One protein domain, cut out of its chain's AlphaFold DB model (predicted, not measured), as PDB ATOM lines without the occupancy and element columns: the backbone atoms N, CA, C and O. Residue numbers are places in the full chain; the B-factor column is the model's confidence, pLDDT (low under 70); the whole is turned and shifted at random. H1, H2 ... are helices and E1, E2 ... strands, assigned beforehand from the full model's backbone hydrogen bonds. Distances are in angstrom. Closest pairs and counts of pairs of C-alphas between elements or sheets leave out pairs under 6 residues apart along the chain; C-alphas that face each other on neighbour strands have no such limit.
ATOM      1  N   ARG A   2      33.116  12.207  36.008       93.75
ATOM      2  CA  ARG A   2      31.822  11.520  36.266       93.75
ATOM      3  C   ARG A   2      30.613  12.466  36.371       93.75
ATOM      4  O   ARG A   2      29.574  12.184  35.783       93.75
ATOM      5  N   THR A   3      30.761  13.607  37.052       93.69
ATOM      6  CA  THR A   3      29.707  14.635  37.176       93.69
ATOM      7  C   THR A   3      29.221  15.141  35.818       93.69
ATOM      8  O   THR A   3      28.020  15.137  35.565       93.69
ATOM      9  N   ARG A   4      30.150  15.477  34.912       94.06
ATOM     10  CA  ARG A   4      29.833  15.927  33.551       94.06
ATOM     11  C   ARG A   4      29.034  14.875  32.782       94.06
ATOM     12  O   ARG A   4      27.990  15.185  32.220       94.06
ATOM     13  N   VAL A   5      29.499  13.625  32.786       96.69
ATOM     14  CA  VAL A   5      28.824  12.531  32.067       96.69
ATOM     15  C   VAL A   5      27.422  12.286  32.624       96.69
ATOM     16  O   VAL A   5      26.473  12.097  31.863       96.69
ATOM     17  N   ARG A   6      27.264  12.349  33.950       97.25
ATOM     18  CA  ARG A   6      25.958  12.237  34.605       97.25
ATOM     19  C   ARG A   6      24.993  13.321  34.136       97.25
ATOM     20  O   ARG A   6      23.841  13.009  33.856       97.25
ATOM     21  N   GLU A   7      25.445  14.567  34.024       96.69
ATOM     22  CA  GLU A   7      24.624  15.682  33.539       96.69
ATOM     23  C   GLU A   7      24.252  15.542  32.059       96.69
ATOM     24  O   GLU A   7      23.096  15.760  31.697       96.69
ATOM     25  N   GLU A   8      25.194  15.132  31.207       96.06
ATOM     26  CA  GLU A   8      24.944  14.859  29.785       96.06
ATOM     27  C   GLU A   8      23.873  13.770  29.611       96.06
ATOM     28  O   GLU A   8      22.897  13.954  28.878       96.06
ATOM     29  N   VAL A   9      24.011  12.658  30.340       97.19
ATOM     30  CA  VAL A   9      23.050  11.549  30.315       97.19
ATOM     31  C   VAL A   9      21.712  11.945  30.933       97.19
ATOM     32  O   VAL A   9      20.668  11.578  30.395       97.19
ATOM     33  N   ALA A  10      21.702  12.709  32.027       96.94
ATOM     34  CA  ALA A  10      20.469  13.199  32.639       96.94
ATOM     35  C   ALA A  10      19.692  14.106  31.674       96.94
ATOM     36  O   ALA A  10      18.492  13.904  31.492       96.94
ATOM     37  N   ARG A  11      20.381  15.038  31.001       95.88
ATOM     38  CA  ARG A  11      19.785  15.927  29.993       95.88
ATOM     39  C   ARG A  11      19.195  15.133  28.831       95.88
ATOM     40  O   ARG A  11      18.048  15.366  28.458       95.88
ATOM     41  N   PHE A  12      19.942  14.162  28.308       95.44
ATOM     42  CA  PHE A  12      19.458  13.290  27.240       95.44
ATOM     43  C   PHE A  12      18.256  12.445  27.676       95.44
ATOM     44  O   PHE A  12      17.263  12.356  26.967       95.44
ATOM     45  N   ASN A  13      18.308  11.844  28.865       95.44
ATOM     46  CA  ASN A  13      17.221  11.012  29.373       95.44
ATOM     47  C   ASN A  13      15.951  11.816  29.699       95.44
ATOM     48  O   ASN A  13      14.863  11.243  29.655       95.44
ATOM     49  N   ALA A  14      16.078  13.102  30.047       96.06
ATOM     50  CA  ALA A  14      14.949  13.995  30.304       96.06
ATOM     51  C   ALA A  14      14.230  14.422  29.014       96.06
ATOM     52  O   ALA A  14      13.011  14.572  29.017       96.06
ATOM     53  N   ALA A  15      14.971  14.576  27.914       92.31
ATOM     54  CA  ALA A  15      14.426  14.885  26.595       92.31
ATOM     55  C   ALA A  15      15.136  14.045  25.515       92.31
ATOM     56  O   ALA A  15      16.049  14.551  24.855       92.31
ATOM     57  N   PRO A  16      14.755  12.762  25.338       84.88
ATOM     58  CA  PRO A  16      15.448  11.860  24.423       84.88
ATOM     59  C   PRO A  16      15.363  12.331  22.973       84.88
ATOM     60  O   PRO A  16      14.273  12.540  22.442       84.88
ATOM     61  N   GLN A  17      16.519  12.435  22.324       86.19
ATOM     62  CA  GLN A  17      16.650  12.806  20.916       86.19
ATOM     63  C   GLN A  17      17.238  11.640  20.101       86.19
ATOM     64  O   GLN A  17      17.832  10.724  20.676       86.19
ATOM     65  N   PRO A  18      17.107  11.644  18.761       88.25
ATOM     66  CA  PRO A  18      17.734  10.626  17.908       88.25
ATOM     67  C   PRO A  18      19.270  10.617  17.986       88.25
ATOM     68  O   PRO A  18      19.903   9.589  17.726       88.25
ATOM     69  N   VAL A  19      19.861  11.764  18.333       93.25
ATOM     70  CA  VAL A  19      21.302  11.973  18.472       93.25
ATOM     71  C   VAL A  19      21.617  12.320  19.925       93.25
ATOM     72  O   VAL A  19      20.991  13.189  20.527       93.25
ATOM     73  N   PHE A  20      22.588  11.619  20.499       94.56
ATOM     74  CA  PHE A  20      23.167  11.930  21.796       94.56
ATOM     75  C   PHE A  20      24.421  12.788  21.605       94.56
ATOM     76  O   PHE A  20      25.433  12.322  21.075       94.56
ATOM     77  N   THR A  21      24.361  14.037  22.062       92.25
ATOM     78  CA  THR A  21      25.476  14.994  22.011       92.25
ATOM     79  C   THR A  21      26.234  14.977  23.338       92.25
ATOM     80  O   THR A  21      26.106  15.883  24.160       92.25
ATOM     81  N   GLY A  22      26.974  13.892  23.573       92.38
ATOM     82  CA  GLY A  22      27.824  13.720  24.754       92.38
ATOM     83  C   GLY A  22      29.313  13.688  24.424       92.38
ATOM     84  O   GLY A  22      29.715  13.744  23.258       92.38
ATOM     85  N   LEU A  23      30.130  13.567  25.469       92.94
ATOM     86  CA  LEU A  23      31.588  13.520  25.352       92.94
ATOM     87  C   LEU A  23      32.089  12.264  24.621       92.94
ATOM     88  O   LEU A  23      32.959  12.353  23.757       92.94
ATOM     89  N   VAL A  24      31.513  11.102  24.942       94.88
ATOM     90  CA  VAL A  24      31.914   9.797  24.394       94.88
ATOM     91  C   VAL A  24      30.735   9.028  23.817       94.88
ATOM     92  O   VAL A  24      29.583   9.247  24.200       94.88
ATOM     93  N   MET A  25      31.024   8.113  22.890       94.44
ATOM     94  CA  MET A  25      29.996   7.330  22.212       94.44
ATOM     95  C   MET A  25      29.311   6.354  23.184       94.44
ATOM     96  O   MET A  25      29.994   5.547  23.826       94.44
ATOM     97  N   PRO A  26      27.970   6.375  23.283       95.06
ATOM     98  CA  PRO A  26      27.224   5.387  24.039       95.06
ATOM     99  C   PRO A  26      27.286   4.022  23.360       95.06
ATOM    100  O   PRO A  26      27.473   3.907  22.150       95.06
ATOM    101  N   GLU A  27      27.102   2.965  24.142       91.94
ATOM    102  CA  GLU A  27      27.125   1.591  23.636       91.94
ATOM    103  C   GLU A  27      26.145   1.394  22.460       91.94
ATOM    104  O   GLU A  27      24.980   1.798  22.524       91.94
ATOM    105  N   GLY A  28      26.615   0.798  21.362       91.19
ATOM    106  CA  GLY A  28      25.804   0.584  20.156       91.19
ATOM    107  C   GLY A  28      25.366   1.864  19.429       91.19
ATOM    108  O   GLY A  28      24.500   1.792  18.558       91.19
ATOM    109  N   GLY A  29      25.917   3.026  19.794       92.69
ATOM    110  CA  GLY A  29      25.756   4.266  19.045       92.69
ATOM    111  C   GLY A  29      26.581   4.269  17.758       92.69
ATOM    112  O   GLY A  29      27.492   3.466  17.577       92.69
ATOM    113  N   LEU A  30      26.256   5.195  16.861       92.62
ATOM    114  CA  LEU A  30      26.984   5.432  15.617       92.62
ATOM    115  C   LEU A  30      27.489   6.874  15.594       92.62
ATOM    116  O   LEU A  30      26.724   7.794  15.885       92.62
ATOM    117  N   ALA A  31      28.761   7.076  15.240       90.56
ATOM    118  CA  ALA A  31      29.327   8.414  15.082       90.56
ATOM    119  C   ALA A  31      28.646   9.161  13.926       90.56
ATOM    120  O   ALA A  31      28.378   8.594  12.868       90.56
ATOM    121  N   THR A  32      28.378  10.442  14.146       89.94
ATOM    122  CA  THR A  32      27.854  11.397  13.164       89.94
ATOM    123  C   THR A  32      28.556  12.740  13.363       89.94
ATOM    124  O   THR A  32      29.242  12.927  14.368       89.94
ATOM    125  N   GLU A  33      28.369  13.686  12.443       85.50
ATOM    126  CA  GLU A  33      28.933  15.039  12.571       85.50
ATOM    127  C   GLU A  33      28.414  15.773  13.823       85.50
ATOM    128  O   GLU A  33      29.179  16.414  14.540       85.50
ATOM    129  N   GLU A  34      27.126  15.617  14.136       87.06
ATOM    130  CA  GLU A  34      26.467  16.281  15.267       87.06
ATOM    131  C   GLU A  34      26.769  15.602  16.619       87.06
ATOM    132  O   GLU A  34      26.954  16.257  17.645       87.06
ATOM    133  N   GLY A  35      26.876  14.272  16.638       91.81
ATOM    134  CA  GLY A  35      27.064  13.498  17.865       91.81
ATOM    135  C   GLY A  35      26.962  11.997  17.627       91.81
ATOM    136  O   GLY A  35      27.516  11.471  16.661       91.81
ATOM    137  N   PHE A  36      26.240  11.293  18.497       93.62
ATOM    138  CA  PHE A  36      26.091   9.842  18.418       93.62
ATOM    139  C   PHE A  36      24.642   9.438  18.160       93.62
ATOM    140  O   PHE A  36      23.788   9.559  19.037       93.62
ATOM    141  N   ARG A  37      24.351   8.920  16.966       94.31
ATOM    142  CA  ARG A  37      23.018   8.403  16.641       94.31
ATOM    143  C   ARG A  37      22.777   7.090  17.378       94.31
ATOM    144  O   ARG A  37      23.606   6.185  17.307       94.31
ATOM    145  N   LEU A  38      21.625   6.962  18.033       92.94
ATOM    146  CA  LEU A  38      21.197   5.716  18.670       92.94
ATOM    147  C   LEU A  38      20.214   4.969  17.751       92.94
ATOM    148  O   LEU A  38      19.120   5.478  17.515       92.94
ATOM    149  N   PRO A  39      20.545   3.759  17.252       87.50
ATOM    150  CA  PRO A  39      19.648   2.998  16.371       87.50
ATOM    151  C   PRO A  39      18.317   2.612  17.026       87.50
ATOM    152  O   PRO A  39      17.307   2.446  16.348       87.50
ATOM    153  N   LYS A  40      18.317   2.448  18.354       87.25
ATOM    154  CA  LYS A  40      17.124   2.196  19.164       87.25
ATOM    155  C   LYS A  40      17.010   3.285  20.218       87.25
ATOM    156  O   LYS A  40      17.950   3.490  20.988       87.25
ATOM    157  N   GLN A  41      15.853   3.939  20.280       83.50
ATOM    158  CA  GLN A  41      15.564   4.905  21.333       83.50
ATOM    159  C   GLN A  41      15.568   4.190  22.686       83.50
ATOM    160  O   GLN A  41      14.841   3.220  22.898       83.50
ATOM    161  N   ARG A  42      16.431   4.646  23.593       90.25
ATOM    162  CA  ARG A  42      16.601   4.063  24.923       90.25
ATOM    163  C   ARG A  42      17.142   5.103  25.887       90.25
ATOM    164  O   ARG A  42      17.801   6.052  25.469       90.25
ATOM    165  N   ARG A  43      16.907   4.881  27.179       93.94
ATOM    166  CA  ARG A  43      17.616   5.618  28.225       93.94
ATOM    167  C   ARG A  43      19.058   5.124  28.305       93.94
ATOM    168  O   ARG A  43      19.320   3.935  28.111       93.94
ATOM    169  N   LEU A  44      19.970   6.041  28.586       95.56
ATOM    170  CA  LEU A  44      21.369   5.727  28.851       95.56
ATOM    171  C   LEU A  44      21.579   5.549  30.355       95.56
ATOM    172  O   LEU A  44      21.015   6.292  31.161       95.56
ATOM    173  N   ASP A  45      22.391   4.561  30.711       96.75
ATOM    174  CA  ASP A  45      22.918   4.381  32.059       96.75
ATOM    175  C   ASP A  45      24.148   5.281  32.210       96.75
ATOM    176  O   ASP A  45      25.105   5.173  31.439       96.75
ATOM    177  N   TRP A  46      24.096   6.208  33.166       97.44
ATOM    178  CA  TRP A  46      25.150   7.200  33.334       97.44
ATOM    179  C   TRP A  46      26.432   6.606  33.917       97.44
ATOM    180  O   TRP A  46      27.503   7.127  33.618       97.44
ATOM    181  N   GLU A  47      26.346   5.533  34.708       98.00
ATOM    182  CA  GLU A  47      27.518   4.892  35.310       98.00
ATOM    183  C   GLU A  47      28.319   4.188  34.225       98.00
ATOM    184  O   GLU A  47      29.492   4.497  34.029       98.00
ATOM    185  N   ARG A  48      27.640   3.376  33.406       97.31
ATOM    186  CA  ARG A  48      28.253   2.740  32.232       97.31
ATOM    187  C   ARG A  48      28.824   3.761  31.256       97.31
ATOM    188  O   ARG A  48      29.877   3.537  30.666       97.31
ATOM    189  N   GLN A  49      28.130   4.880  31.056       97.62
ATOM    190  CA  GLN A  49      28.628   5.937  30.183       97.62
ATOM    191  C   GLN A  49      29.872   6.616  30.763       97.62
ATOM    192  O   GLN A  49      30.767   7.000  30.011       97.62
ATOM    193  N   ALA A  50      29.942   6.764  32.087       97.25
ATOM    194  CA  ALA A  50      31.100   7.331  32.760       97.25
ATOM    195  C   ALA A  50      32.306   6.390  32.704       97.25
ATOM    196  O   ALA A  50      33.412   6.868  32.465       97.25
ATOM    197  N   ASP A  51      32.096   5.080  32.833       97.31
ATOM    198  CA  ASP A  51      33.156   4.080  32.668       97.31
ATOM    199  C   ASP A  51      33.728   4.123  31.240       97.31
ATOM    200  O   ASP A  51      34.940   4.184  31.055       97.31
ATOM    201  N   ARG A  52      32.871   4.257  30.217       96.62
ATOM    202  CA  ARG A  52      33.330   4.483  28.831       96.62
ATOM    203  C   ARG A  52      34.111   5.787  28.666       96.62
ATOM    204  O   ARG A  52      34.999   5.859  27.823       96.62
ATOM    205  N   ALA A  53      33.769   6.833  29.420       96.44
ATOM    206  CA  ALA A  53      34.504   8.096  29.379       96.44
ATOM    207  C   ALA A  53      35.895   7.968  30.013       96.44
ATOM    208  O   ALA A  53      36.846   8.524  29.475       96.44
ATOM    209  N   ILE A  54      36.009   7.197  31.097       95.75
ATOM    210  CA  ILE A  54      37.285   6.827  31.723       95.75
ATOM    211  C   ILE A  54      38.166   6.084  30.719       95.75
ATOM    212  O   ILE A  54      39.245   6.567  30.388       95.75
ATOM    213  N   GLU A  55      37.663   4.991  30.145       95.50
ATOM    214  CA  GLU A  55      38.412   4.198  29.162       95.50
ATOM    215  C   GLU A  55      38.822   5.024  27.933       95.50
ATOM    216  O   GLU A  55      39.909   4.851  27.380       95.50
ATOM    217  N   ALA A  56      37.946   5.919  27.467       94.62
ATOM    218  CA  ALA A  56      38.248   6.773  26.330       94.62
ATOM    219  C   ALA A  56      39.327   7.808  26.663       94.62
ATOM    220  O   ALA A  56      40.166   8.067  25.808       94.62
ATOM    221  N   PHE A  57      39.335   8.379  27.870       94.88
ATOM    222  CA  PHE A  57      40.390   9.294  28.305       94.88
ATOM    223  C   PHE A  57      41.756   8.596  28.315       94.88
ATOM    224  O   PHE A  57      42.682   9.060  27.657       94.88
ATOM    225  N   GLU A  58      41.846   7.423  28.949       94.31
ATOM    226  CA  GLU A  58      43.076   6.613  29.011       94.31
ATOM    227  C   GLU A  58      43.596   6.214  27.619       94.31
ATOM    228  O   GLU A  58      44.793   6.025  27.406       94.31
ATOM    229  N   ARG A  59      42.692   6.097  26.640       93.25
ATOM    230  CA  ARG A  59      43.007   5.763  25.244       93.25
ATOM    231  C   ARG A  59      43.193   6.985  24.342       93.25
ATOM    232  O   ARG A  59      43.241   6.814  23.125       93.25
ATOM    233  N   ASN A  60      43.301   8.192  24.901       91.94
ATOM    234  CA  ASN A  60      43.424   9.449  24.154       91.94
ATOM    235  C   ASN A  60      42.261   9.707  23.173       91.94
ATOM    236  O   ASN A  60      42.448  10.267  22.097       91.94
ATOM    237  N   GLY A  61      41.043   9.286  23.518       91.44
ATOM    238  CA  GLY A  61      39.829   9.527  22.727       91.44
ATOM    239  C   GLY A  61      39.309  10.968  22.813       91.44
ATOM    240  O   GLY A  61      38.546  11.409  21.952       91.44
ATOM    241  N   PHE A  62      39.713  11.708  23.843       93.75
ATOM    242  CA  PHE A  62      39.491  13.144  24.008       93.75
ATOM    243  C   PHE A  62      40.539  13.713  24.970       93.75
ATOM    244  O   PHE A  62      41.169  12.960  25.710       93.75
ATOM    245  N   PHE A  63      40.688  15.038  24.992       94.50
ATOM    246  CA  PHE A  63      41.557  15.728  25.947       94.50
ATOM    247  C   PHE A  63      40.756  16.505  26.986       94.50
ATOM    248  O   PHE A  63      39.669  17.017  26.702       94.50
ATOM    249  N   VAL A  64      41.317  16.611  28.188       94.56
ATOM    250  CA  VAL A  64      40.844  17.520  29.232       94.56
ATOM    251  C   VAL A  64      41.891  18.608  29.391       94.56
ATOM    252  O   VAL A  64      43.062  18.304  29.598       94.56
ATOM    253  N   LEU A  65      41.469  19.861  29.266       94.75
ATOM    254  CA  LEU A  65      42.301  21.029  29.519       94.75
ATOM    255  C   LEU A  65      41.811  21.702  30.799       94.75
ATOM    256  O   LEU A  65      40.607  21.917  30.945       94.75
ATOM    257  N   VAL A  66      42.736  22.029  31.691       94.56
ATOM    258  CA  VAL A  66      42.504  22.815  32.905       94.56
ATOM    259  C   VAL A  66      43.450  24.001  32.841       94.56
ATOM    260  O   VAL A  66      44.663  23.802  32.799       94.56
ATOM    261  N   ASP A  67      42.898  25.210  32.756       94.44
ATOM    262  CA  ASP A  67      43.675  26.455  32.649       94.44
ATOM    263  C   ASP A  67      44.725  26.393  31.513       94.44
ATOM    264  O   ASP A  67      45.910  26.656  31.696       94.44
ATOM    265  N   ASP A  68      44.274  25.957  30.326       92.38
ATOM    266  CA  ASP A  68      45.072  25.715  29.106       92.38
ATOM    267  C   ASP A  68      46.139  24.604  29.200       92.38
ATOM    268  O   ASP A  68      46.814  24.310  28.208       92.38
ATOM    269  N   ARG A  69      46.252  23.907  30.336       94.25
ATOM    270  CA  ARG A  69      47.130  22.744  30.498       94.25
ATOM    271  C   ARG A  69      46.368  21.445  30.271       94.25
ATOM    272  O   ARG A  69      45.316  21.217  30.860       94.25
ATOM    273  N   GLN A  70      46.910  20.567  29.433       94.19
ATOM    274  CA  GLN A  70      46.345  19.234  29.247       94.19
ATOM    275  C   GLN A  70      46.605  18.356  30.475       94.19
ATOM    276  O   GLN A  70      47.749  18.212  30.900       94.19
ATOM    277  N   VAL A  71      45.535  17.750  30.989       95.19
ATOM    278  CA  VAL A  71      45.581  16.686  31.999       95.19
ATOM    279  C   VAL A  71      45.906  15.374  31.296       95.19
ATOM    280  O   VAL A  71      45.277  15.049  30.280       95.19
ATOM    281  N   THR A  72      46.878  14.628  31.814       91.69
ATOM    282  CA  THR A  72      47.354  13.384  31.181       91.69
ATOM    283  C   THR A  72      47.003  12.130  31.968       91.69
ATOM    284  O   THR A  72      46.961  11.052  31.379       91.69
ATOM    285  N   GLU A  73      46.713  12.258  33.263       92.56
ATOM    286  CA  GLU A  73      46.417  11.134  34.154       92.56
ATOM    287  C   GLU A  73      45.116  11.383  34.933       92.56
ATOM    288  O   GLU A  73      44.711  12.521  35.165       92.56
ATOM    289  N   LEU A  74      44.400  10.313  35.292       88.25
ATOM    290  CA  LEU A  74      43.107  10.428  35.985       88.25
ATOM    291  C   LEU A  74      43.251  10.753  37.472       88.25
ATOM    292  O   LEU A  74      42.332  11.323  38.063       88.25
ATOM    293  N   ASP A  75      44.367  10.343  38.059       89.25
ATOM    294  CA  ASP A  75      44.771  10.546  39.445       89.25
ATOM    295  C   ASP A  75      45.690  11.761  39.622       89.25
ATOM    296  O   ASP A  75      46.170  12.016  40.725       89.25
ATOM    297  N   GLU A  76      45.883  12.549  38.562       90.31
ATOM    298  CA  GLU A  76      46.606  13.809  38.625       90.31
ATOM    299  C   GLU A  76      45.923  14.781  39.606       90.31
ATOM    300  O   GLU A  76      44.737  15.101  39.476       90.31
ATOM    301  N   GLU A  77      46.678  15.277  40.589       89.88
ATOM    302  CA  GLU A  77      46.195  16.306  41.507       89.88
ATOM    303  C   GLU A  77      46.161  17.671  40.807       89.88
ATOM    304  O   GLU A  77      47.148  18.132  40.232       89.88
ATOM    305  N   LEU A  78      45.000  18.330  40.860       88.75
ATOM    306  CA  LEU A  78      44.754  19.613  40.208       88.75
ATOM    307  C   LEU A  78      44.364  20.662  41.248       88.75
ATOM    308  O   LEU A  78      43.389  20.488  41.983       88.75
ATOM    309  N   GLU A  79      45.083  21.782  41.269       89.19
ATOM    310  CA  GLU A  79      44.674  22.966  42.020       89.19
ATOM    311  C   GLU A  79      43.556  23.683  41.254       89.19
ATOM    312  O   GLU A  79      43.804  24.366  40.265       89.19
ATOM    313  N   LEU A  80      42.309  23.493  41.690       89.56
ATOM    314  CA  LEU A  80      41.147  24.150  41.095       89.56
ATOM    315  C   LEU A  80      40.737  25.368  41.921       89.56
ATOM    316  O   LEU A  80      40.541  25.282  43.135       89.56
ATOM    317  N   THR A  81      40.538  26.491  41.240       92.69
ATOM    318  CA  THR A  81      39.958  27.709  41.810       92.69
ATOM    319  C   THR A  81      38.531  27.910  41.304       92.69
ATOM    320  O   THR A  81      38.061  27.192  40.421       92.69
ATOM    321  N   ALA A  82      37.818  28.899  41.851       90.38
ATOM    322  CA  ALA A  82      36.497  29.275  41.341       90.38
ATOM    323  C   ALA A  82      36.540  29.792  39.890       90.38
ATOM    324  O   ALA A  82      35.527  29.716  39.197       90.38
ATOM    325  N   ASP A  83      37.703  30.276  39.447       93.12
ATOM    326  CA  ASP A  83      37.928  30.823  38.110       93.12
ATOM    327  C   ASP A  83      38.564  29.802  37.152       93.12
ATOM    328  O   ASP A  83      38.762  30.118  35.980       93.12
ATOM    329  N   SER A  84      38.879  28.587  37.626       93.38
ATOM    330  CA  SER A  84      39.512  27.564  36.793       93.38
ATOM    331  C   SER A  84      38.595  27.136  35.649       93.38
ATOM    332  O   SER A  84      37.435  26.761  35.852       93.38
ATOM    333  N   ASP A  85      39.143  27.136  34.439       93.75
ATOM    334  CA  ASP A  85      38.436  26.753  33.223       93.75
ATOM    335  C   ASP A  85      38.747  25.300  32.856       93.75
ATOM    336  O   ASP A  85      39.895  24.933  32.597       93.75
ATOM    337  N   ILE A  86      37.705  24.463  32.819       93.06
ATOM    338  CA  ILE A  86      37.814  23.040  32.478       93.06
ATOM    339  C   ILE A  86      37.134  22.781  31.132       93.06
ATOM    340  O   ILE A  86      35.902  22.738  31.025       93.06
ATOM    341  N   ARG A  87      37.938  22.508  30.104       94.25
ATOM    342  CA  ARG A  87      37.474  22.174  28.749       94.25
ATOM    343  C   ARG A  87      37.646  20.690  28.452       94.25
ATOM    344  O   ARG A  87      38.672  20.089  28.737       94.25
ATOM    345  N   PHE A  88      36.638  20.114  27.804       94.12
ATOM    346  CA  PHE A  88      36.678  18.752  27.272       94.12
ATOM    347  C   PHE A  88      36.691  18.832  25.748       94.12
ATOM    348  O   PHE A  88      35.718  19.285  25.142       94.12
ATOM    349  N   VAL A  89      37.791  18.409  25.132       91.81
ATOM    350  CA  VAL A  89      38.031  18.535  23.693       91.81
ATOM    351  C   VAL A  89      37.895  17.167  23.041       91.81
ATOM    352  O   VAL A  89      38.775  16.316  23.154       91.81
ATOM    353  N   ARG A  90      36.773  16.952  22.349       88.38
ATOM    354  CA  ARG A  90      36.537  15.737  21.561       88.38
ATOM    355  C   ARG A  90      37.367  15.781  20.282       88.38
ATOM    356  O   ARG A  90      37.288  16.752  19.533       88.38
ATOM    357  N   LEU A  91      38.091  14.702  20.001       84.56
ATOM    358  CA  LEU A  91      38.809  14.545  18.742       84.56
ATOM    359  C   LEU A  91      37.825  14.063  17.676       84.56
ATOM    360  O   LEU A  91      37.221  12.996  17.799       84.56
TER     361      LEU A  91
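This is residues 2 to 91 of the 97 residues of an uncharacterized protein of Kribbella sp. VKM Ac-2500 (UniProt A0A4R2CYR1). A small three-stranded sheet, E2, E1 and E3, stands toward one end of an elongated domain; the helix H2 grazes it with residues 53 to 57, and the helix H1, apart from the sheet, touches H2, closest at H2's first residue, Trp 46, with the two helices running opposite ways at a steep tilt. Two long links reach the two ends of the longest axis: residues 15 to 45, folded back on themselves by short pairings, run from near the middle out to one end at Lys 40, and residues 72 to 85, with Glu 79, lie at the other end, by the sheet. The printed part has 90 residues, with two named helices and three named strands in the order H1, H2, E1, E2, E3; the sheet runs E2, E1, E3 and is antiparallel. The class is mixed, helices and strands, with 39 residues, under half, in named elements. The whole is compact, with a radius of gyration of the C-alphas of 13.9 A and spans of 41 by 25 by 23 A.

In the sheet, E1, residues 62 to 66, is the inner strand, and E2, residues 69 to 71, and E3, residues 86 to 90, are the edge strands. E1 and E3 are antiparallel at 163 degrees between their directions; N 63 and O 89 are 2.9 A apart and N 89 and O 63 are 2.8 A apart, within hydrogen-bond range. E1 and E2 form an antiparallel hairpin at 126 degrees, with N 66 and O 69 within hydrogen-bond range at 2.8 A. H2, residues 46 to 58, is on the sheet but only grazes it, with its residues 53 to 57. The closest C-alphas of H2 and E1 are those of Ala 56 and Phe 62, 6.9 A apart. H1, residues 2 to 14, touches H2, and the closest C-alphas are those of Arg 6 and Trp 46, 5.3 A apart. The two form a helical hairpin, running opposite ways at a steep tilt of 45 degrees. H1 is not on the sheet and is apart from E1, E2 and E3. In H1 and H2 every O i to N i+4 pair is within hydrogen-bond range. In the link between the helices, residues 36 to 37 pair antiparallel with residues 19 to 20 and with residues 30 to 31.

H1 begins at C-alpha 2 (31.822, 11.520, 36.266) and is 18.1 A long. H2 begins at C-alpha 46 (25.150, 7.200, 33.334) and is 18.4 A long. E1 measures 13.5 A, E2 6.4 A and E3 13.2 A from first to last C-alpha. E3 ends at C-alpha 90 (36.537, 15.737, 21.561).

The C-alphas farthest apart are those of Lys 40 and Glu 79, 41.4 A. The printed part has no cut. The links H1 to H2, 31 residues, and E2 to E3, 14 residues, are long; those from H2 to E1 and from E1 to E2 are tight. The mean pLDDT of the printed part is 93.0, and no printed residue is under 70.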